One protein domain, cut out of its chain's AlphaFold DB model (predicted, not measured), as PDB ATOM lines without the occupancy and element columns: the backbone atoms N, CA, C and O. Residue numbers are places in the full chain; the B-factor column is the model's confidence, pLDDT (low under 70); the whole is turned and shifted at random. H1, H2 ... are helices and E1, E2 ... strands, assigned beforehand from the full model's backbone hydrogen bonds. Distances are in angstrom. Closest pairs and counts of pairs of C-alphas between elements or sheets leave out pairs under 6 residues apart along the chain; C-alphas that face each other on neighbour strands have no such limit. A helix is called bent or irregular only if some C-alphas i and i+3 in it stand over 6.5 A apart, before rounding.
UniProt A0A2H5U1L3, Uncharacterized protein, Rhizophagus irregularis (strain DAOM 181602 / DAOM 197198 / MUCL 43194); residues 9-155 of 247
ATOM      1  N   SER A   9     172.848 173.041 143.113       69.12
ATOM      2  CA  SER A   9     171.449 173.209 143.501       69.12
ATOM      3  C   SER A   9     171.093 172.188 144.570       69.12
ATOM      4  O   SER A   9     170.867 171.013 144.277       69.12
ATOM      5  N   ASP A  10     171.055 172.640 145.817       85.44
ATOM      6  CA  ASP A  10     170.414 171.883 146.883       85.44
ATOM      7  C   ASP A  10     168.923 171.732 146.554       85.44
ATOM      8  O   ASP A  10     168.240 172.702 146.207       85.44
ATOM      9  N   ILE A  11     168.431 170.497 146.613       87.81
ATOM     10  CA  ILE A  11     167.053 170.147 146.285       87.81
ATOM     11  C   ILE A  11     166.340 169.585 147.511       87.81
ATOM     12  O   ILE A  11     166.916 168.853 148.316       87.81
ATOM     13  N   ASN A  12     165.050 169.904 147.619       89.94
ATOM     14  CA  ASN A  12     164.172 169.359 148.648       89.94
ATOM     15  C   ASN A  12     163.388 168.175 148.079       89.94
ATOM     16  O   ASN A  12     162.532 168.344 147.208       89.94
ATOM     17  N   LEU A  13     163.671 166.985 148.592       92.12
ATOM     18  CA  LEU A  13     163.027 165.737 148.214       92.12
ATOM     19  C   LEU A  13     162.072 165.307 149.325       92.12
ATOM     20  O   LEU A  13     162.487 164.891 150.404       92.12
ATOM     21  N   ASN A  14     160.774 165.414 149.058       92.44
ATOM     22  CA  ASN A  14     159.750 164.788 149.895       92.44
ATOM     23  C   ASN A  14     159.778 163.266 149.719       92.44
ATOM     24  O   ASN A  14     159.572 162.755 148.611       92.44
ATOM     25  N   CYS A  15     159.985 162.568 150.825       93.75
ATOM     26  CA  CYS A  15     160.118 161.124 150.909       93.75
ATOM     27  C   CYS A  15     158.941 160.524 151.681       93.75
ATOM     28  O   CYS A  15     158.472 161.099 152.666       93.75
ATOM     29  N   PHE A  16     158.501 159.337 151.269       93.25
ATOM     30  CA  PHE A  16     157.462 158.569 151.949       93.25
ATOM     31  C   PHE A  16     157.913 157.120 152.171       93.25
ATOM     32  O   PHE A  16     158.398 156.471 151.246       93.25
ATOM     33  N   VAL A  17     157.751 156.609 153.397       92.00
ATOM     34  CA  VAL A  17     158.050 155.207 153.746       92.00
ATOM     35  C   VAL A  17     156.774 154.379 153.675       92.00
ATOM     36  O   VAL A  17     155.779 154.738 154.308       92.00
ATOM     37  N   ARG A  18     156.818 153.249 152.960       89.44
ATOM     38  CA  ARG A  18     155.700 152.298 152.902       89.44
ATOM     39  C   ARG A  18     155.296 151.827 154.302       89.44
ATOM     40  O   ARG A  18     156.141 151.563 155.154       89.44
ATOM     41  N   GLY A  19     153.989 151.707 154.522       86.25
ATOM     42  CA  GLY A  19     153.384 151.392 155.817       86.25
ATOM     43  C   GLY A  19     153.133 152.624 156.693       86.25
ATOM     44  O   GLY A  19     152.658 152.482 157.817       86.25
ATOM     45  N   GLY A  20     153.450 153.829 156.207       84.06
ATOM     46  CA  GLY A  20     153.150 155.093 156.875       84.06
ATOM     47  C   GLY A  20     151.824 155.727 156.438       84.06
ATOM     48  O   GLY A  20     151.175 155.273 155.502       84.06
ATOM     49  N   THR A  21     151.433 156.823 157.086       86.62
ATOM     50  CA  THR A  21     150.327 157.687 156.643       86.62
ATOM     51  C   THR A  21     150.863 158.898 155.882       86.62
ATOM     52  O   THR A  21     152.067 159.153 155.868       86.62
ATOM     53  N   VAL A  22     149.976 159.697 155.287       80.56
ATOM     54  CA  VAL A  22     150.346 160.953 154.608       80.56
ATOM     55  C   VAL A  22     151.077 161.946 155.527       80.56
ATOM     56  O   VAL A  22     151.802 162.811 155.050       80.56
ATOM     57  N   ASP A  23     150.925 161.820 156.846       83.56
ATOM     58  CA  ASP A  23     151.631 162.654 157.827       83.56
ATOM     59  C   ASP A  23     153.072 162.179 158.087       83.56
ATOM     60  O   ASP A  23     153.867 162.909 158.667       83.56
ATOM     61  N   ASN A  24     153.436 160.986 157.604       85.06
ATOM     62  CA  ASN A  24     154.794 160.441 157.670       85.06
ATOM     63  C   ASN A  24     155.658 160.827 156.454       85.06
ATOM     64  O   ASN A  24     156.726 160.237 156.258       85.06
ATOM     65  N   ILE A  25     155.205 161.780 155.631       90.44
ATOM     66  CA  ILE A  25     156.028 162.394 154.584       90.44
ATOM     67  C   ILE A  25     157.047 163.315 155.259       90.44
ATOM     68  O   ILE A  25     156.692 164.146 156.091       90.44
ATOM     69  N   PHE A  26     158.315 163.188 154.886       92.00
ATOM     70  CA  PHE A  26     159.401 163.998 155.435       92.00
ATOM     71  C   PHE A  26     160.296 164.530 154.320       92.00
ATOM     72  O   PHE A  26     160.351 163.965 153.230       92.00
ATOM     73  N   VAL A  27     160.986 165.634 154.590       92.12
ATOM     74  CA  VAL A  27     161.809 166.332 153.598       92.12
ATOM     75  C   VAL A  27     163.278 165.995 153.816       92.12
ATOM     76  O   VAL A  27     163.781 166.122 154.931       92.12
ATOM     77  N   ILE A  28     163.969 165.623 152.743       93.88
ATOM     78  CA  ILE A  28     165.429 165.579 152.678       93.88
ATOM     79  C   ILE A  28     165.918 166.771 151.868       93.88
ATOM     80  O   ILE A  28     165.470 166.982 150.744       93.88
ATOM     81  N   ASN A  29     166.849 167.531 152.437       92.62
ATOM     82  CA  ASN A  29     167.595 168.549 151.715       92.62
ATOM     83  C   ASN A  29     168.967 167.972 151.358       92.62
ATOM     84  O   ASN A  29     169.725 167.592 152.250       92.62
ATOM     85  N   ILE A  30     169.258 167.866 150.066       92.62
ATOM     86  CA  ILE A  30     170.516 167.308 149.578       92.62
ATOM     87  C   ILE A  30     170.934 167.975 148.275       92.62
ATOM     88  O   ILE A  30     170.109 168.342 147.440       92.62
ATOM     89  N   ASN A  31     172.240 168.079 148.071       90.38
ATOM     90  CA  ASN A  31     172.794 168.509 146.802       90.38
ATOM     91  C   ASN A  31     172.595 167.430 145.727       90.38
ATOM     92  O   ASN A  31     172.981 166.280 145.932       90.38
ATOM     93  N   ASN A  32     172.036 167.783 144.571       85.12
ATOM     94  CA  ASN A  32     171.731 166.794 143.535       85.12
ATOM     95  C   ASN A  32     172.959 166.220 142.799       85.12
ATOM     96  O   ASN A  32     172.819 165.191 142.147       85.12
ATOM     97  N   ASN A  33     174.156 166.791 142.963       87.50
ATOM     98  CA  ASN A  33     175.404 166.183 142.476       87.50
ATOM     99  C   ASN A  33     175.939 165.093 143.427       87.50
ATOM    100  O   ASN A  33     176.978 164.490 143.169       87.50
ATOM    101  N   ARG A  34     175.279 164.857 144.570       91.62
ATOM    102  CA  ARG A  34     175.593 163.732 145.464       91.62
ATOM    103  C   ARG A  34     175.054 162.427 144.898       91.62
ATOM    104  O   ARG A  34     174.208 162.422 144.008       91.62
ATOM    105  N   THR A  35     175.534 161.311 145.435       92.88
ATOM    106  CA  THR A  35     175.141 159.980 144.967       92.88
ATOM    107  C   THR A  35     173.869 159.483 145.646       92.88
ATOM    108  O   THR A  35     173.476 159.961 146.713       92.88
ATOM    109  N   VAL A  36     173.224 158.483 145.044       91.38
ATOM    110  CA  VAL A  36     172.072 157.793 145.645       91.38
ATOM    111  C   VAL A  36     172.442 157.149 146.989       91.38
ATOM    112  O   VAL A  36     171.612 157.117 147.895       91.38
ATOM    113  N   GLU A  37     173.687 156.701 147.176       91.75
ATOM    114  CA  GLU A  37     174.153 156.217 148.485       91.75
ATOM    115  C   GLU A  37     174.226 157.343 149.521       91.75
ATOM    116  O   GLU A  37     173.729 157.172 150.633       91.75
ATOM    117  N   ASN A  38     174.718 158.531 149.151       94.31
ATOM    118  CA  ASN A  38     174.672 159.682 150.060       94.31
ATOM    119  C   ASN A  38     173.231 160.055 150.444       94.31
ATOM    120  O   ASN A  38     172.971 160.414 151.588       94.31
ATOM    121  N   LEU A  39     172.281 159.933 149.513       94.94
ATOM    122  CA  LEU A  39     170.863 160.136 149.811       94.94
ATOM    123  C   LEU A  39     170.328 159.107 150.816       94.94
ATOM    124  O   LEU A  39     169.582 159.474 151.724       94.94
ATOM    125  N   LYS A  40     170.712 157.831 150.696       93.69
ATOM    126  CA  LYS A  40     170.343 156.809 151.689       93.69
ATOM    127  C   LYS A  40     170.913 157.140 153.066       93.69
ATOM    128  O   LYS A  40     170.210 156.962 154.060       93.69
ATOM    129  N   ASP A  41     172.144 157.634 153.136       92.81
ATOM    130  CA  ASP A  41     172.757 158.044 154.400       92.81
ATOM    131  C   ASP A  41     172.010 159.217 155.044       92.81
ATOM    132  O   ASP A  41     171.677 159.149 156.228       92.81
ATOM    133  N   GLU A  42     171.632 160.238 154.270       94.50
ATOM    134  CA  GLU A  42     170.829 161.349 154.799       94.50
ATOM    135  C   GLU A  42     169.433 160.912 155.254       94.50
ATOM    136  O   GLU A  42     168.940 161.351 156.295       94.50
ATOM    137  N   ILE A  43     168.804 159.983 154.533       94.06
ATOM    138  CA  ILE A  43     167.531 159.392 154.958       94.06
ATOM    139  C   ILE A  43     167.678 158.697 156.316       94.06
ATOM    140  O   ILE A  43     166.816 158.875 157.175       94.06
ATOM    141  N   ARG A  44     168.762 157.946 156.543       92.81
ATOM    142  CA  ARG A  44     169.027 157.292 157.838       92.81
ATOM    143  C   ARG A  44     169.230 158.310 158.959       92.81
ATOM    144  O   ARG A  44     168.704 158.106 160.050       92.81
ATOM    145  N   ASN A  45     169.929 159.410 158.677       91.81
ATOM    146  CA  ASN A  45     170.158 160.482 159.647       91.81
ATOM    147  C   ASN A  45     168.844 161.136 160.100       91.81
ATOM    148  O   ASN A  45     168.658 161.401 161.288       91.81
ATOM    149  N   VAL A  46     167.922 161.385 159.162       91.50
ATOM    150  CA  VAL A  46     166.624 162.016 159.455       91.50
ATOM    151  C   VAL A  46     165.628 161.023 160.063       91.50
ATOM    152  O   VAL A  46     164.847 161.384 160.944       91.50
ATOM    153  N   ARG A  47     165.646 159.763 159.620       88.62
ATOM    154  CA  ARG A  47     164.719 158.706 160.048       88.62
ATOM    155  C   ARG A  47     165.464 157.578 160.745       88.62
ATOM    156  O   ARG A  47     165.871 156.592 160.132       88.62
ATOM    157  N   GLN A  48     165.583 157.701 162.066       83.50
ATOM    158  CA  GLN A  48     166.312 156.730 162.885       83.50
ATOM    159  C   GLN A  48     165.701 155.322 162.877       83.50
ATOM    160  O   GLN A  48     166.410 154.342 163.086       83.50
ATOM    161  N   ASP A  49     164.411 155.184 162.579       82.69
ATOM    162  CA  ASP A  49     163.757 153.889 162.377       82.69
ATOM    163  C   ASP A  49     164.287 153.128 161.144       82.69
ATOM    164  O   ASP A  49     164.140 151.907 161.054       82.69
ATOM    165  N   LEU A  50     164.962 153.829 160.225       84.38
ATOM    166  CA  LEU A  50     165.603 153.266 159.038       84.38
ATOM    167  C   LEU A  50     167.104 152.982 159.227       84.38
ATOM    168  O   LEU A  50     167.705 152.359 158.354       84.38
ATOM    169  N   HIS A  51     167.720 153.371 160.351       77.00
ATOM    170  CA  HIS A  51     169.179 153.274 160.545       77.00
ATOM    171  C   HIS A  51     169.738 151.848 160.425       77.00
ATOM    172  O   HIS A  51     170.871 151.672 159.986       77.00
ATOM    173  N   GLN A  52     168.964 150.837 160.832       66.81
ATOM    174  CA  GLN A  52     169.391 149.430 160.858       66.81
ATOM    175  C   GLN A  52     168.751 148.578 159.756       66.81
ATOM    176  O   GLN A  52     169.015 147.379 159.674       66.81
ATOM    177  N   ARG A  53     167.880 149.164 158.927       74.25
ATOM    178  CA  ARG A  53     167.144 148.430 157.895       74.25
ATOM    179  C   ARG A  53     167.729 148.738 156.530       74.25
ATOM    180  O   ARG A  53     167.957 149.894 156.186       74.25
ATOM    181  N   ASN A  54     167.901 147.700 155.721       83.62
ATOM    182  CA  ASN A  54     168.102 147.905 154.296       83.62
ATOM    183  C   ASN A  54     166.791 148.406 153.689       83.62
ATOM    184  O   ASN A  54     165.702 147.949 154.048       83.62
ATOM    185  N   PHE A  55     166.894 149.358 152.774       89.50
ATOM    186  CA  PHE A  55     165.753 149.885 152.046       89.50
ATOM    187  C   PHE A  55     166.157 150.266 150.629       89.50
ATOM    188  O   PHE A  55     167.313 150.586 150.344       89.50
ATOM    189  N   ASN A  56     165.161 150.223 149.761       89.69
ATOM    190  CA  ASN A  56     165.251 150.562 148.360       89.69
ATOM    191  C   ASN A  56     164.537 151.890 148.126       89.69
ATOM    192  O   ASN A  56     163.507 152.172 148.747       89.69
ATOM    193  N   LEU A  57     165.105 152.695 147.233       92.94
ATOM    194  CA  LEU A  57     164.562 153.988 146.844       92.94
ATOM    195  C   LEU A  57     163.909 153.866 145.476       92.94
ATOM    196  O   LEU A  57     164.471 153.249 144.571       92.94
ATOM    197  N   TYR A  58     162.735 154.468 145.337       92.44
ATOM    198  CA  TYR A  58     162.025 154.539 144.071       92.44
ATOM    199  C   TYR A  58     161.587 155.967 143.803       92.44
ATOM    200  O   TYR A  58     160.987 156.615 144.659       92.44
ATOM    201  N   LYS A  59     161.846 156.451 142.594       92.12
ATOM    202  CA  LYS A  59     161.296 157.707 142.105       92.12
ATOM    203  C   LYS A  59     159.837 157.495 141.710       92.12
ATOM    204  O   LYS A  59     159.504 156.552 140.990       92.12
ATOM    205  N   VAL A  60     158.960 158.389 142.153       89.19
ATOM    206  CA  VAL A  60     157.548 158.370 141.750       89.19
ATOM    207  C   VAL A  60     157.426 158.727 140.264       89.19
ATOM    208  O   VAL A  60     157.980 159.727 139.810       89.19
ATOM    209  N   THR A  61     156.680 157.920 139.506       83.00
ATOM    210  CA  THR A  61     156.483 158.095 138.052       83.00
ATOM    211  C   THR A  61     155.035 158.383 137.648       83.00
ATOM    212  O   THR A  61     154.751 158.565 136.466       83.00
ATOM    213  N   PHE A  62     154.113 158.451 138.608       79.38
ATOM    214  CA  PHE A  62     152.682 158.653 138.377       79.38
ATOM    215  C   PHE A  62     152.178 159.967 138.986       79.38
ATOM    216  O   PHE A  62     152.744 160.500 139.939       79.38
ATOM    217  N   TYR A  63     151.098 160.499 138.411       78.00
ATOM    218  CA  TYR A  63     150.570 161.834 138.697       78.00
ATOM    219  C   TYR A  63     149.280 161.737 139.518       78.00
ATOM    220  O   TYR A  63     148.195 161.640 138.948       78.00
ATOM    221  N   GLN A  64     149.385 161.730 140.849       82.00
ATOM    222  CA  GLN A  64     148.228 161.617 141.749       82.00
ATOM    223  C   GLN A  64     148.459 162.358 143.072       82.00
ATOM    224  O   GLN A  64     149.608 162.407 143.516       82.00
ATOM    225  N   PRO A  65     147.401 162.857 143.742       85.50
ATOM    226  CA  PRO A  65     147.500 163.440 145.077       85.50
ATOM    227  C   PRO A  65     148.215 162.560 146.097       85.50
ATOM    228  O   PRO A  65     148.086 161.338 146.058       85.50
ATOM    229  N   ASN A  66     148.924 163.184 147.043       87.88
ATOM    230  CA  ASN A  66     149.705 162.475 148.061       87.88
ATOM    231  C   ASN A  66     148.890 161.397 148.799       87.88
ATOM    232  O   ASN A  66     149.395 160.299 149.002       87.88
ATOM    233  N   GLU A  67     147.629 161.659 149.151       87.75
ATOM    234  CA  GLU A  67     146.761 160.670 149.815       87.75
ATOM    235  C   GLU A  67     146.487 159.432 148.951       87.75
ATOM    236  O   GLU A  67     146.477 158.306 149.456       87.75
ATOM    237  N   HIS A  68     146.334 159.617 147.637       87.75
ATOM    238  CA  HIS A  68     146.165 158.518 146.690       87.75
ATOM    239  C   HIS A  68     147.471 157.749 146.479       87.75
ATOM    240  O   HIS A  68     147.446 156.519 146.462       87.75
ATOM    241  N   VAL A  69     148.615 158.443 146.410       88.00
ATOM    242  CA  VAL A  69     149.939 157.797 146.369       88.00
ATOM    243  C   VAL A  69     150.149 156.928 147.607       88.00
ATOM    244  O   VAL A  69     150.509 155.764 147.479       88.00
ATOM    245  N   VAL A  70     149.887 157.472 148.797       88.50
ATOM    246  CA  VAL A  70     150.052 156.770 150.078       88.50
ATOM    247  C   VAL A  70     149.160 155.534 150.147       88.50
ATOM    248  O   VAL A  70     149.656 154.452 150.454       88.50
ATOM    249  N   THR A  71     147.873 155.677 149.820       89.00
ATOM    250  CA  THR A  71     146.924 154.552 149.790       89.00
ATOM    251  C   THR A  71     147.397 153.473 148.813       89.00
ATOM    252  O   THR A  71     147.593 152.329 149.210       89.00
ATOM    253  N   SER A  72     147.714 153.850 147.568       88.69
ATOM    254  CA  SER A  72     148.199 152.921 146.535       88.69
ATOM    255  C   SER A  72     149.471 152.175 146.953       88.69
ATOM    256  O   SER A  72     149.577 150.962 146.776       88.69
ATOM    257  N   VAL A  73     150.456 152.887 147.504       88.38
ATOM    258  CA  VAL A  73     151.750 152.313 147.905       88.38
ATOM    259  C   VAL A  73     151.606 151.371 149.099       88.38
ATOM    260  O   VAL A  73     152.335 150.382 149.187       88.38
ATOM    261  N   ASN A  74     150.683 151.660 150.015       88.75
ATOM    262  CA  ASN A  74     150.439 150.809 151.174       88.75
ATOM    263  C   ASN A  74     149.647 149.548 150.816       88.75
ATOM    264  O   ASN A  74     149.986 148.476 151.317       88.75
ATOM    265  N   ASP A  75     148.654 149.663 149.934       86.44
ATOM    266  CA  ASP A  75     147.775 148.553 149.553       86.44
ATOM    267  C   ASP A  75     148.425 147.593 148.543       86.44
ATOM    268  O   ASP A  75     148.008 146.443 148.412       86.44
ATOM    269  N   ASN A  76     149.457 148.037 147.823       81.75
ATOM    270  CA  ASN A  76     150.149 147.206 146.843       81.75
ATOM    271  C   ASN A  76     151.284 146.409 147.487       81.75
ATOM    272  O   ASN A  76     152.168 146.979 148.120       81.75
ATOM    273  N   GLU A  77     151.295 145.095 147.267       74.88
ATOM    274  CA  GLU A  77     152.352 144.186 147.720       74.88
ATOM    275  C   GLU A  77     153.679 144.371 146.965       74.88
ATOM    276  O   GLU A  77     154.734 144.026 147.487       74.88
ATOM    277  N   LYS A  78     153.646 144.944 145.759       74.75
ATOM    278  CA  LYS A  78     154.821 145.188 144.919       74.75
ATOM    279  C   LYS A  78     155.309 146.629 145.041       74.75
ATOM    280  O   LYS A  78     154.522 147.567 145.191       74.75
ATOM    281  N   GLY A  79     156.622 146.813 144.890       73.56
ATOM    282  CA  GLY A  79     157.214 148.143 144.753       73.56
ATOM    283  C   GLY A  79     156.615 148.906 143.569       73.56
ATOM    284  O   GLY A  79     156.329 148.318 142.529       73.56
ATOM    285  N   GLN A  80     156.418 150.213 143.716       84.56
ATOM    286  CA  GLN A  80     155.928 151.099 142.660       84.56
ATOM    287  C   GLN A  80     156.968 152.173 142.344       84.56
ATOM    288  O   GLN A  80     157.781 152.541 143.192       84.56
ATOM    289  N   GLY A  81     156.905 152.709 141.125       87.94
ATOM    290  CA  GLY A  81     157.828 153.736 140.646       87.94
ATOM    291  C   GLY A  81     159.068 153.174 139.949       87.94
ATOM    292  O   GLY A  81     159.161 151.988 139.627       87.94
ATOM    293  N   GLU A  82     160.013 154.064 139.681       88.75
ATOM    294  CA  GLU A  82     161.292 153.765 139.044       88.75
ATOM    295  C   GLU A  82     162.342 153.468 140.117       88.75
ATOM    296  O   GLU A  82     162.597 154.307 140.977       88.75
ATOM    297  N   PHE A  83     162.951 152.281 140.078       88.19
ATOM    298  CA  PHE A  83     164.000 151.914 141.028       88.19
ATOM    299  C   PHE A  83     165.227 152.815 140.861       88.19
ATOM    300  O   PHE A  83     165.739 152.981 139.754       88.19
ATOM    301  N   MET A  84     165.705 153.372 141.971       90.06
ATOM    302  CA  MET A  84     166.920 154.176 141.990       90.06
ATOM    303  C   MET A  84     168.122 153.275 142.271       90.06
ATOM    304  O   MET A  84     168.378 152.894 143.417       90.06
ATOM    305  N   GLU A  85     168.854 152.937 141.213       86.81
ATOM    306  CA  GLU A  85     170.115 152.212 141.312       86.81
ATOM    307  C   GLU A  85     171.169 153.085 142.001       86.81
ATOM    308  O   GLU A  85     171.252 154.297 141.805       86.81
ATOM    309  N   SER A  86     171.978 152.456 142.850       84.38
ATOM    310  CA  SER A  86     173.071 153.119 143.565       84.38
ATOM    311  C   SER A  86     174.366 153.170 142.766       84.38
ATOM    312  O   SER A  86     175.209 154.035 143.005       84.38
ATOM    313  N   SER A  87     174.524 152.242 141.831       81.06
ATOM    314  CA  SER A  87     175.728 152.020 141.041       81.06
ATOM    315  C   SER A  87     175.351 151.499 139.663       81.06
ATOM    316  O   SER A  87     174.321 150.850 139.501       81.06
ATOM    317  N   PHE A  88     176.181 151.780 138.662       74.62
ATOM    318  CA  PHE A  88     175.966 151.235 137.325       74.62
ATOM    319  C   PHE A  88     176.272 149.741 137.302       74.62
ATOM    320  O   PHE A  88     177.242 149.308 137.925       74.62
ATOM    321  N   VAL A  89     175.511 148.972 136.531       75.06
ATOM    322  CA  VAL A  89     175.828 147.576 136.206       75.06
ATOM    323  C   VAL A  89     176.490 147.479 134.833       75.06
ATOM    324  O   VAL A  89     176.197 148.270 133.940       75.06
ATOM    325  N   ASN A  90     177.405 146.528 134.659       74.38
ATOM    326  CA  ASN A  90     178.006 146.234 133.360       74.38
ATOM    327  C   ASN A  90     177.094 145.325 132.505       74.38
ATOM    328  O   ASN A  90     176.051 144.835 132.953       74.38
ATOM    329  N   ALA A  91     177.518 145.042 131.268       71.50
ATOM    330  CA  ALA A  91     176.792 144.171 130.338       71.50
ATOM    331  C   ALA A  91     176.610 142.725 130.851       71.50
ATOM    332  O   ALA A  91     175.770 141.988 130.339       71.50
ATOM    333  N   GLN A  92     177.384 142.323 131.860       74.19
ATOM    334  CA  GLN A  92     177.318 141.024 132.526       74.19
ATOM    335  C   GLN A  92     176.424 141.050 133.781       74.19
ATOM    336  O   GLN A  92     176.218 140.010 134.401       74.19
ATOM    337  N   GLY A  93     175.847 142.207 134.128       66.88
ATOM    338  CA  GLY A  93     174.969 142.385 135.286       66.88
ATOM    339  C   GLY A  93     175.707 142.562 136.615       66.88
ATOM    340  O   GLY A  93     175.079 142.490 137.668       66.88
ATOM    341  N   GLU A  94     177.020 142.788 136.591       72.38
ATOM    342  CA  GLU A  94     177.813 143.044 137.793       72.38
ATOM    343  C   GLU A  94     177.838 144.542 138.099       72.38
ATOM    344  O   GLU A  94     178.032 145.366 137.202       72.38
ATOM    345  N   SER A  95     177.663 144.896 139.374       74.06
ATOM    346  CA  SER A  95     177.806 146.280 139.832       74.06
ATOM    347  C   SER A  95     179.233 146.762 139.606       74.06
ATOM    348  O   SER A  95     180.197 146.117 140.008       74.06
ATOM    349  N   THR A  96     179.352 147.940 139.019       74.00
ATOM    350  CA  THR A  96     180.589 148.713 138.952       74.00
ATOM    351  C   THR A  96     180.769 149.527 140.236       74.00
ATOM    352  O   THR A  96     179.813 149.738 140.986       74.00
ATOM    353  N   ASP A  97     181.983 150.026 140.470       76.44
ATOM    354  CA  ASP A  97     182.278 150.953 141.575       76.44
ATOM    355  C   ASP A  97     181.752 152.378 141.312       76.44
ATOM    356  O   ASP A  97     181.765 153.237 142.198       76.44
ATOM    357  N   SER A  98     181.283 152.646 140.091       77.75
ATOM    358  CA  SER A  98     180.740 153.942 139.700       77.75
ATOM    359  C   SER A  98     179.356 154.131 140.308       77.75
ATOM    360  O   SER A  98     178.402 153.439 139.947       77.75
ATOM    361  N   GLN A  99     179.244 155.094 141.220       83.62
ATOM    362  CA  GLN A  99     177.982 155.448 141.861       83.62
ATOM    363  C   GLN A  99     177.132 156.355 140.970       83.62
ATOM    364  O   GLN A  99     177.656 157.169 140.209       83.62
ATOM    365  N   ILE A 100     175.812 156.230 141.094       85.19
ATOM    366  CA  ILE A 100     174.857 157.053 140.350       85.19
ATOM    367  C   ILE A 100     174.543 158.318 141.151       85.19
ATOM    368  O   ILE A 100     174.221 158.263 142.341       85.19
ATOM    369  N   GLU A 101     174.641 159.467 140.488       88.00
ATOM    370  CA  GLU A 101     174.290 160.774 141.041       88.00
ATOM    371  C   GLU A 101     172.771 160.988 141.066       88.00
ATOM    372  O   GLU A 101     172.041 160.571 140.165       88.00
ATOM    373  N   ILE A 102     172.283 161.700 142.083       89.31
ATOM    374  CA  ILE A 102     170.861 162.034 142.259       89.31
ATOM    375  C   ILE A 102     170.341 162.840 141.063       89.31
ATOM    376  O   ILE A 102     169.182 162.681 140.675       89.31
ATOM    377  N   PHE A 103     171.196 163.658 140.444       86.62
ATOM    378  CA  PHE A 103     170.902 164.445 139.249       86.62
ATOM    379  C   PHE A 103     170.322 163.607 138.103       86.62
ATOM    380  O   PHE A 103     169.466 164.104 137.370       86.62
ATOM    381  N   TYR A 104     170.719 162.335 137.972       86.88
ATOM    382  CA  TYR A 104     170.168 161.439 136.953       86.88
ATOM    383  C   TYR A 104     168.652 161.244 137.120       86.88
ATOM    384  O   TYR A 104     167.896 161.247 136.150       86.88
ATOM    385  N   TYR A 105     168.193 161.143 138.368       87.75
ATOM    386  CA  TYR A 105     166.782 160.961 138.701       87.75
ATOM    387  C   TYR A 105     166.034 162.291 138.831       87.75
ATOM    388  O   TYR A 105     164.876 162.392 138.407       87.75
ATOM    389  N   PHE A 106     166.693 163.307 139.390       87.00
ATOM    390  CA  PHE A 106     166.127 164.618 139.709       87.00
ATOM    391  C   PHE A 106     167.011 165.751 139.165       87.00
ATOM    392  O   PHE A 106     167.689 166.444 139.932       87.00
ATOM    393  N   PRO A 107     167.007 165.977 137.839       83.56
ATOM    394  CA  PRO A 107     167.737 167.099 137.267       83.56
ATOM    395  C   PRO A 107     167.124 168.422 137.743       83.56
ATOM    396  O   PRO A 107     165.909 168.528 137.921       83.56
ATOM    397  N   THR A 108     167.940 169.463 137.922       76.88
ATOM    398  CA  THR A 108     167.500 170.759 138.486       76.88
ATOM    399  C   THR A 108     166.294 171.345 137.742       76.88
ATOM    400  O   THR A 108     165.319 171.767 138.362       76.88
ATOM    401  N   LEU A 109     166.295 171.255 136.407       72.94
ATOM    402  CA  LEU A 109     165.181 171.698 135.558       72.94
ATOM    403  C   LEU A 109     163.863 170.968 135.857       72.94
ATOM    404  O   LEU A 109     162.788 171.564 135.767       72.94
ATOM    405  N   TYR A 110     163.933 169.681 136.205       77.81
ATOM    406  CA  TYR A 110     162.756 168.904 136.581       77.81
ATOM    407  C   TYR A 110     162.187 169.397 137.915       77.81
ATOM    408  O   TYR A 110     160.987 169.658 138.003       77.81
ATOM    409  N   MET A 111     163.043 169.619 138.916       79.19
ATOM    410  CA  MET A 111     162.621 170.133 140.226       79.19
ATOM    411  C   MET A 111     162.027 171.547 140.128       79.19
ATOM    412  O   MET A 111     160.986 171.830 140.725       79.19
ATOM    413  N   ASP A 112     162.614 172.415 139.303       76.69
ATOM    414  CA  ASP A 112     162.072 173.748 139.025       76.69
ATOM    415  C   ASP A 112     160.690 173.696 138.367       76.69
ATOM    416  O   ASP A 112     159.804 174.496 138.691       76.69
ATOM    417  N   SER A 113     160.495 172.756 137.438       77.12
ATOM    418  CA  SER A 113     159.211 172.531 136.778       77.12
ATOM    419  C   SER A 113     158.143 172.096 137.781       77.12
ATOM    420  O   SER A 113     157.074 172.708 137.833       77.12
ATOM    421  N   LEU A 114     158.457 171.119 138.643       76.94
ATOM    422  CA  LEU A 114     157.544 170.639 139.684       76.94
ATOM    423  C   LEU A 114     157.135 171.747 140.659       76.94
ATOM    424  O   LEU A 114     155.975 171.817 141.060       76.94
ATOM    425  N   ARG A 115     158.062 172.646 141.007       76.06
ATOM    426  CA  ARG A 115     157.774 173.788 141.883       76.06
ATOM    427  C   ARG A 115     156.847 174.810 141.226       76.06
ATOM    428  O   ARG A 115     155.966 175.352 141.887       76.06
ATOM    429  N   LYS A 116     157.062 175.113 139.943       79.69
ATOM    430  CA  LYS A 116     156.259 176.105 139.203       79.69
ATOM    431  C   LYS A 116     154.876 175.576 138.849       79.69
ATOM    432  O   LYS A 116     153.915 176.342 138.824       79.69
ATOM    433  N   LYS A 117     154.790 174.289 138.527       75.12
ATOM    434  CA  LYS A 117     153.565 173.634 138.089       75.12
ATOM    435  C   LYS A 117     153.519 172.228 138.684       75.12
ATOM    436  O   LYS A 117     153.984 171.283 138.042       75.12
ATOM    437  N   PRO A 118     152.971 172.079 139.901       74.31
ATOM    438  CA  PRO A 118     152.875 170.774 140.516       74.31
ATOM    439  C   PRO A 118     151.993 169.848 139.665       74.31
ATOM    440  O   PRO A 118     151.092 170.314 138.958       74.31
ATOM    441  N   PRO A 119     152.242 168.532 139.732       70.75
ATOM    442  CA  PRO A 119     151.545 167.531 138.927       70.75
ATOM    443  C   PRO A 119     150.024 167.493 139.163       70.75
ATOM    444  O   PRO A 119     149.281 167.037 138.298       70.75
ATOM    445  N   TYR A 120     149.560 167.992 140.307       73.06
ATOM    446  CA  TYR A 120     148.158 168.102 140.700       73.06
ATOM    447  C   TYR A 120     147.993 169.249 141.719       73.06
ATOM    448  O   TYR A 120     148.988 169.680 142.319       73.06
ATOM    449  N   PRO A 121     146.763 169.761 141.920       69.75
ATOM    450  CA  PRO A 121     146.474 170.750 142.955       69.75
ATOM    451  C   PRO A 121     146.817 170.201 144.343       69.75
ATOM    452  O   PRO A 121     146.397 169.102 144.689       69.75
ATOM    453  N   GLN A 122     147.594 170.953 145.120       69.31
ATOM    454  CA  GLN A 122     147.962 170.575 146.485       69.31
ATOM    455  C   GLN A 122     146.981 171.221 147.466       69.31
ATOM    456  O   GLN A 122     146.813 172.443 147.445       69.31
ATOM    457  N   ASP A 123     146.371 170.424 148.343       57.41
ATOM    458  CA  ASP A 123     145.586 170.931 149.471       57.41
ATOM    459  C   ASP A 123     146.541 171.384 150.593       57.41
ATOM    460  O   ASP A 123     146.867 170.644 151.521       57.41
ATOM    461  N   GLY A 124     147.043 172.620 150.489       62.31
ATOM    462  CA  GLY A 124     147.848 173.266 151.533       62.31
ATOM    463  C   GLY A 124     149.360 172.987 151.476       62.31
ATOM    464  O   GLY A 124     149.972 173.057 150.412       62.31
ATOM    465  N   GLU A 125     149.985 172.753 152.641       57.91
ATOM    466  CA  GLU A 125     151.454 172.717 152.841       57.91
ATOM    467  C   GLU A 125     152.158 171.459 152.303       57.91
ATOM    468  O   GLU A 125     153.391 171.405 152.243       57.91
ATOM    469  N   LYS A 126     151.407 170.420 151.922       63.69
ATOM    470  CA  LYS A 126     151.995 169.130 151.548       63.69
ATOM    471  C   LYS A 126     152.512 169.200 150.113       63.69
ATOM    472  O   LYS A 126     151.752 169.190 149.158       63.69
ATOM    473  N   SER A 127     153.830 169.294 149.972       73.75
ATOM    474  CA  SER A 127     154.519 169.261 148.677       73.75
ATOM    475  C   SER A 127     154.439 167.858 148.037       73.75
ATOM    476  O   SER A 127     154.240 166.878 148.760       73.75
ATOM    477  N   PRO A 128     154.587 167.716 146.704       85.31
ATOM    478  CA  PRO A 128     154.454 166.420 146.034       85.31
ATOM    479  C   PRO A 128     155.494 165.415 146.540       85.31
ATOM    480  O   PRO A 128     156.661 165.774 146.711       85.31
ATOM    481  N   ILE A 129     155.089 164.161 146.768       87.75
ATOM    482  CA  ILE A 129     156.028 163.065 147.052       87.75
ATOM    483  C   ILE A 129     156.924 162.841 145.828       87.75
ATOM    484  O   ILE A 129     156.436 162.691 144.708       87.75
ATOM    485  N   HIS A 130     158.236 162.787 146.057       91.94
ATOM    486  CA  HIS A 130     159.233 162.532 145.017       91.94
ATOM    487  C   HIS A 130     159.789 161.109 145.099       91.94
ATOM    488  O   HIS A 130     160.031 160.481 144.067       91.94
ATOM    489  N   ILE A 131     159.994 160.608 146.322       94.06
ATOM    490  CA  ILE A 131     160.671 159.337 146.584       94.06
ATOM    491  C   ILE A 131     159.817 158.444 147.478       94.06
ATOM    492  O   ILE A 131     159.314 158.874 148.518       94.06
ATOM    493  N   LEU A 132     159.714 157.178 147.088       93.62
ATOM    494  CA  LEU A 132     159.158 156.093 147.881       93.62
ATOM    495  C   LEU A 132     160.290 155.250 148.471       93.62
ATOM    496  O   LEU A 132     161.274 154.943 147.794       93.62
ATOM    497  N   ILE A 133     160.129 154.861 149.731       92.75
ATOM    498  CA  ILE A 133     161.078 154.040 150.478       92.75
ATOM    499  C   ILE A 133     160.396 152.721 150.832       92.75
ATOM    500  O   ILE A 133     159.410 152.698 151.573       92.75
ATOM    501  N   TYR A 134     160.958 151.628 150.324       90.00
ATOM    502  CA  TYR A 134     160.512 150.262 150.595       90.00
ATOM    503  C   TYR A 134     161.571 149.525 151.411       90.00
ATOM    504  O   TYR A 134     162.760 149.621 151.112       90.00
ATOM    505  N   HIS A 135     161.168 148.767 152.429       86.00
ATOM    506  CA  HIS A 135     162.105 147.932 153.177       86.00
ATOM    507  C   HIS A 135     162.614 146.777 152.304       86.00
ATOM    508  O   HIS A 135     161.845 146.071 151.659       86.00
ATOM    509  N   SER A 136     163.930 146.581 152.281       67.94
ATOM    510  CA  SER A 136     164.563 145.506 151.519       67.94
ATOM    511  C   SER A 136     164.362 144.188 152.274       67.94
ATOM    512  O   SER A 136     164.835 144.050 153.402       67.94
ATOM    513  N   GLY A 137     163.616 143.248 151.683       57.41
ATOM    514  CA  GLY A 137     163.361 141.917 152.252       57.41
ATOM    515  C   GLY A 137     161.899 141.460 152.283       57.41
ATOM    516  O   GLY A 137     161.660 140.299 152.599       57.41
ATOM    517  N   THR A 138     160.933 142.323 151.949       49.78
ATOM    518  CA  THR A 138     159.508 141.936 151.847       49.78
ATOM    519  C   THR A 138     158.959 141.973 150.426       49.78
ATOM    520  O   THR A 138     157.966 141.302 150.164       49.78
ATOM    521  N   ASP A 139     159.612 142.693 149.509       51.00
ATOM    522  CA  ASP A 139     159.039 143.014 148.202       51.00
ATOM    523  C   ASP A 139     160.050 142.738 147.084       51.00
ATOM    524  O   ASP A 139     161.159 143.286 147.082       51.00
ATOM    525  N   ASP A 140     159.666 141.903 146.117       48.31
ATOM    526  CA  ASP A 140     160.400 141.773 144.860       48.31
ATOM    527  C   ASP A 140     160.442 143.141 144.149       48.31
ATOM    528  O   ASP A 140     159.418 143.838 144.093       48.31
ATOM    529  N   PRO A 141     161.590 143.555 143.575       49.56
ATOM    530  CA  PRO A 141     161.654 144.800 142.824       49.56
ATOM    531  C   PRO A 141     160.654 144.750 141.654       49.56
ATOM    532  O   PRO A 141     160.569 143.719 140.974       49.56
ATOM    533  N   PRO A 142     159.899 145.837 141.392       50.88
ATOM    534  CA  PRO A 142     158.935 145.875 140.306       50.88
ATOM    535  C   PRO A 142     159.583 145.487 138.986       50.88
ATOM    536  O   PRO A 142     160.704 145.890 138.674       50.88
ATOM    537  N   GLU A 143     158.836 144.739 138.180       43.00
ATOM    538  CA  GLU A 143     159.254 144.226 136.874       43.00
ATOM    539  C   GLU A 143     159.749 145.344 135.931       43.00
ATOM    540  O   GLU A 143     160.643 145.126 135.116       43.00
ATOM    541  N   VAL A 144     159.260 146.574 136.134       40.56
ATOM    542  CA  VAL A 144     159.681 147.805 135.442       40.56
ATOM    543  C   VAL A 144     161.158 148.152 135.696       40.56
ATOM    544  O   VAL A 144     161.845 148.597 134.779       40.56
ATOM    545  N   GLY A 145     161.693 147.875 136.891       39.31
ATOM    546  CA  GLY A 145     163.115 148.070 137.209       39.31
ATOM    547  C   GLY A 145     164.039 147.174 136.377       39.31
ATOM    548  O   GLY A 145     165.126 147.594 135.991       39.31
ATOM    549  N   ARG A 146     163.573 145.981 135.975       43.59
ATOM    550  CA  ARG A 146     164.343 145.086 135.090       43.59
ATOM    551  C   ARG A 146     164.441 145.610 133.653       43.59
ATOM    552  O   ARG A 146     165.348 145.215 132.922       43.59
ATOM    553  N   VAL A 147     163.511 146.470 133.230       38.97
ATOM    554  CA  VAL A 147     163.481 147.031 131.869       38.97
ATOM    555  C   VAL A 147     164.519 148.146 131.715       38.97
ATOM    556  O   VAL A 147     165.225 148.179 130.708       38.97
ATOM    557  N   LEU A 148     164.696 149.005 132.725       40.03
ATOM    558  CA  LEU A 148     165.754 150.027 132.718       40.03
ATOM    559  C   LEU A 148     167.153 149.416 132.843       40.03
ATOM    560  O   LEU A 148     168.056 149.833 132.122       40.03
ATOM    561  N   GLN A 149     167.306 148.350 133.628       39.06
ATOM    562  CA  GLN A 149     168.585 147.652 133.781       39.06
ATOM    563  C   GLN A 149     169.082 146.996 132.473       39.06
ATOM    564  O   GLN A 149     170.282 146.821 132.269       39.06
ATOM    565  N   ARG A 150     168.176 146.701 131.524       37.47
ATOM    566  CA  ARG A 150     168.547 146.331 130.141       37.47
ATOM    567  C   ARG A 150     168.876 147.532 129.254       37.47
ATOM    568  O   ARG A 150     169.727 147.405 128.379       37.47
ATOM    569  N   ASN A 151     168.228 148.677 129.463       36.62
ATOM    570  CA  ASN A 151     168.390 149.858 128.610       36.62
ATOM    571  C   ASN A 151     169.657 150.670 128.930       36.62
ATOM    572  O   ASN A 151     170.266 151.214 128.010       36.62
ATOM    573  N   VAL A 152     170.115 150.702 130.188       38.75
ATOM    574  CA  VAL A 152     171.380 151.371 130.564       38.75
ATOM    575  C   VAL A 152     172.592 150.659 129.939       38.75
ATOM    576  O   VAL A 152     173.506 151.311 129.436       38.75
ATOM    577  N   ASN A 153     172.542 149.327 129.818       36.38
ATOM    578  CA  ASN A 153     173.566 148.532 129.128       36.38
ATOM    579  C   ASN A 153     173.635 148.771 127.606       36.38
ATOM    580  O   ASN A 153     174.653 148.466 126.985       36.38
ATOM    581  N   ALA A 154     172.593 149.343 126.994       35.88
ATOM    582  CA  ALA A 154     172.585 149.695 125.572       35.88
ATOM    583  C   ALA A 154     173.156 151.100 125.291       35.88
ATOM    584  O   ALA A 154     173.580 151.375 124.168       35.88
ATOM    585  N   GLN A 155     173.208 151.988 126.291       35.91
ATOM    586  CA  GLN A 155     173.672 153.370 126.110       35.91
ATOM    587  C   GLN A 155     175.199 153.538 126.171       35.91
ATOM    588  O   GLN A 155     175.703 154.591 125.785       35.91
TER     589      GLN A 155
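This is residues 9 to 155 of the 247 residues of an uncharacterized protein of Rhizophagus irregularis (strain DAOM 181602 / DAOM 197198 / MUCL 43194) (UniProt A0A2H5U1L3). A curled sheet of four strands, E2 E1 E6 E3, bends like part of a barrel, with H1 packed on one face, while H2, H3 and H4 only graze it. The small hairpin E4 and E5 lies toward one end of the longest axis, with H5 by E4, and the loop of residues 117 to 130 reaches the other end. The printed part has 147 residues with five named helices and six named strands, in the order E1 E2 H1 E3 H2 E4 E5 H3 H4 E6 H5. The four-stranded sheet is mixed, E4 and E5 are antiparallel, and the class is mixed, helices and strands. The whole is compact, with a radius of gyration of the C-alphas of 15.1 A and spans of 47 by 34 by 28 A.

Find C-alpha 10 at (170.414, 171.883, 146.883); from there E1 runs 21.9 A to residue 17. E2 is residues 26 to 31, 16.6 A, and H1 is residues 36 to 46, 15.4 A. Next come E3, residues 55 to 59, and H2, residues 66 to 75, 14.1 A. E4 is residues 87 to 89, E5 95 to 99, H3 102 to 105 and H4 108 to 116. E6, residues 131 to 135, begins at C-alpha 131, (160.671, 159.337, 146.584). H5, residues 143 to 155, runs 20.2 A to C-alpha 155 at (173.672, 153.370, 126.110).

Look first at the hairpin E1 and E2, antiparallel, with N 13 and O 28 2.8 A apart. E1 and E6 are parallel, with N 133 and O 16 at 2.8 A. The pairing is staggered: E1 pairs with E2 over residues 10 to 15 and with E6 over 15 to 17. E6 and E3 are antiparallel, with N 56 and O 134 at 2.8 A. E2, H1 and E3 form a split strand-helix-strand unit, two strands of one sheet that are not neighbours, with a helix between them along the chain and E1 and E6 between them in the sheet, and its crossover is right-handed. H1 is on one face, making two layers, at a height over the sheet of 5.6 A; the closest C-alphas of E2 and H1, Ile 28 and Ile 43, are 6.9 A apart. In the hairpin E4 and E5, N 96 and O 88 are 2.7 A apart. The closest C-alphas of E4 and H5, Val 89 and Asn 153, are 7.5 A apart. Every O i to N i+4 pair is within hydrogen-bond range in H1, H2 and H4, and 5 of 9 are in H5; H3 is too short for one.

The two farthest C-alphas, Gln 92 and Gly 124, are 47.6 A apart. The printed part has no cut, and the links H2 to E4 and H4 to E6 are long. Mean pLDDT of the printed part is 78.4; look for values under 70 at residues 9, 52, 93, 121 to 126 and 136 to 155.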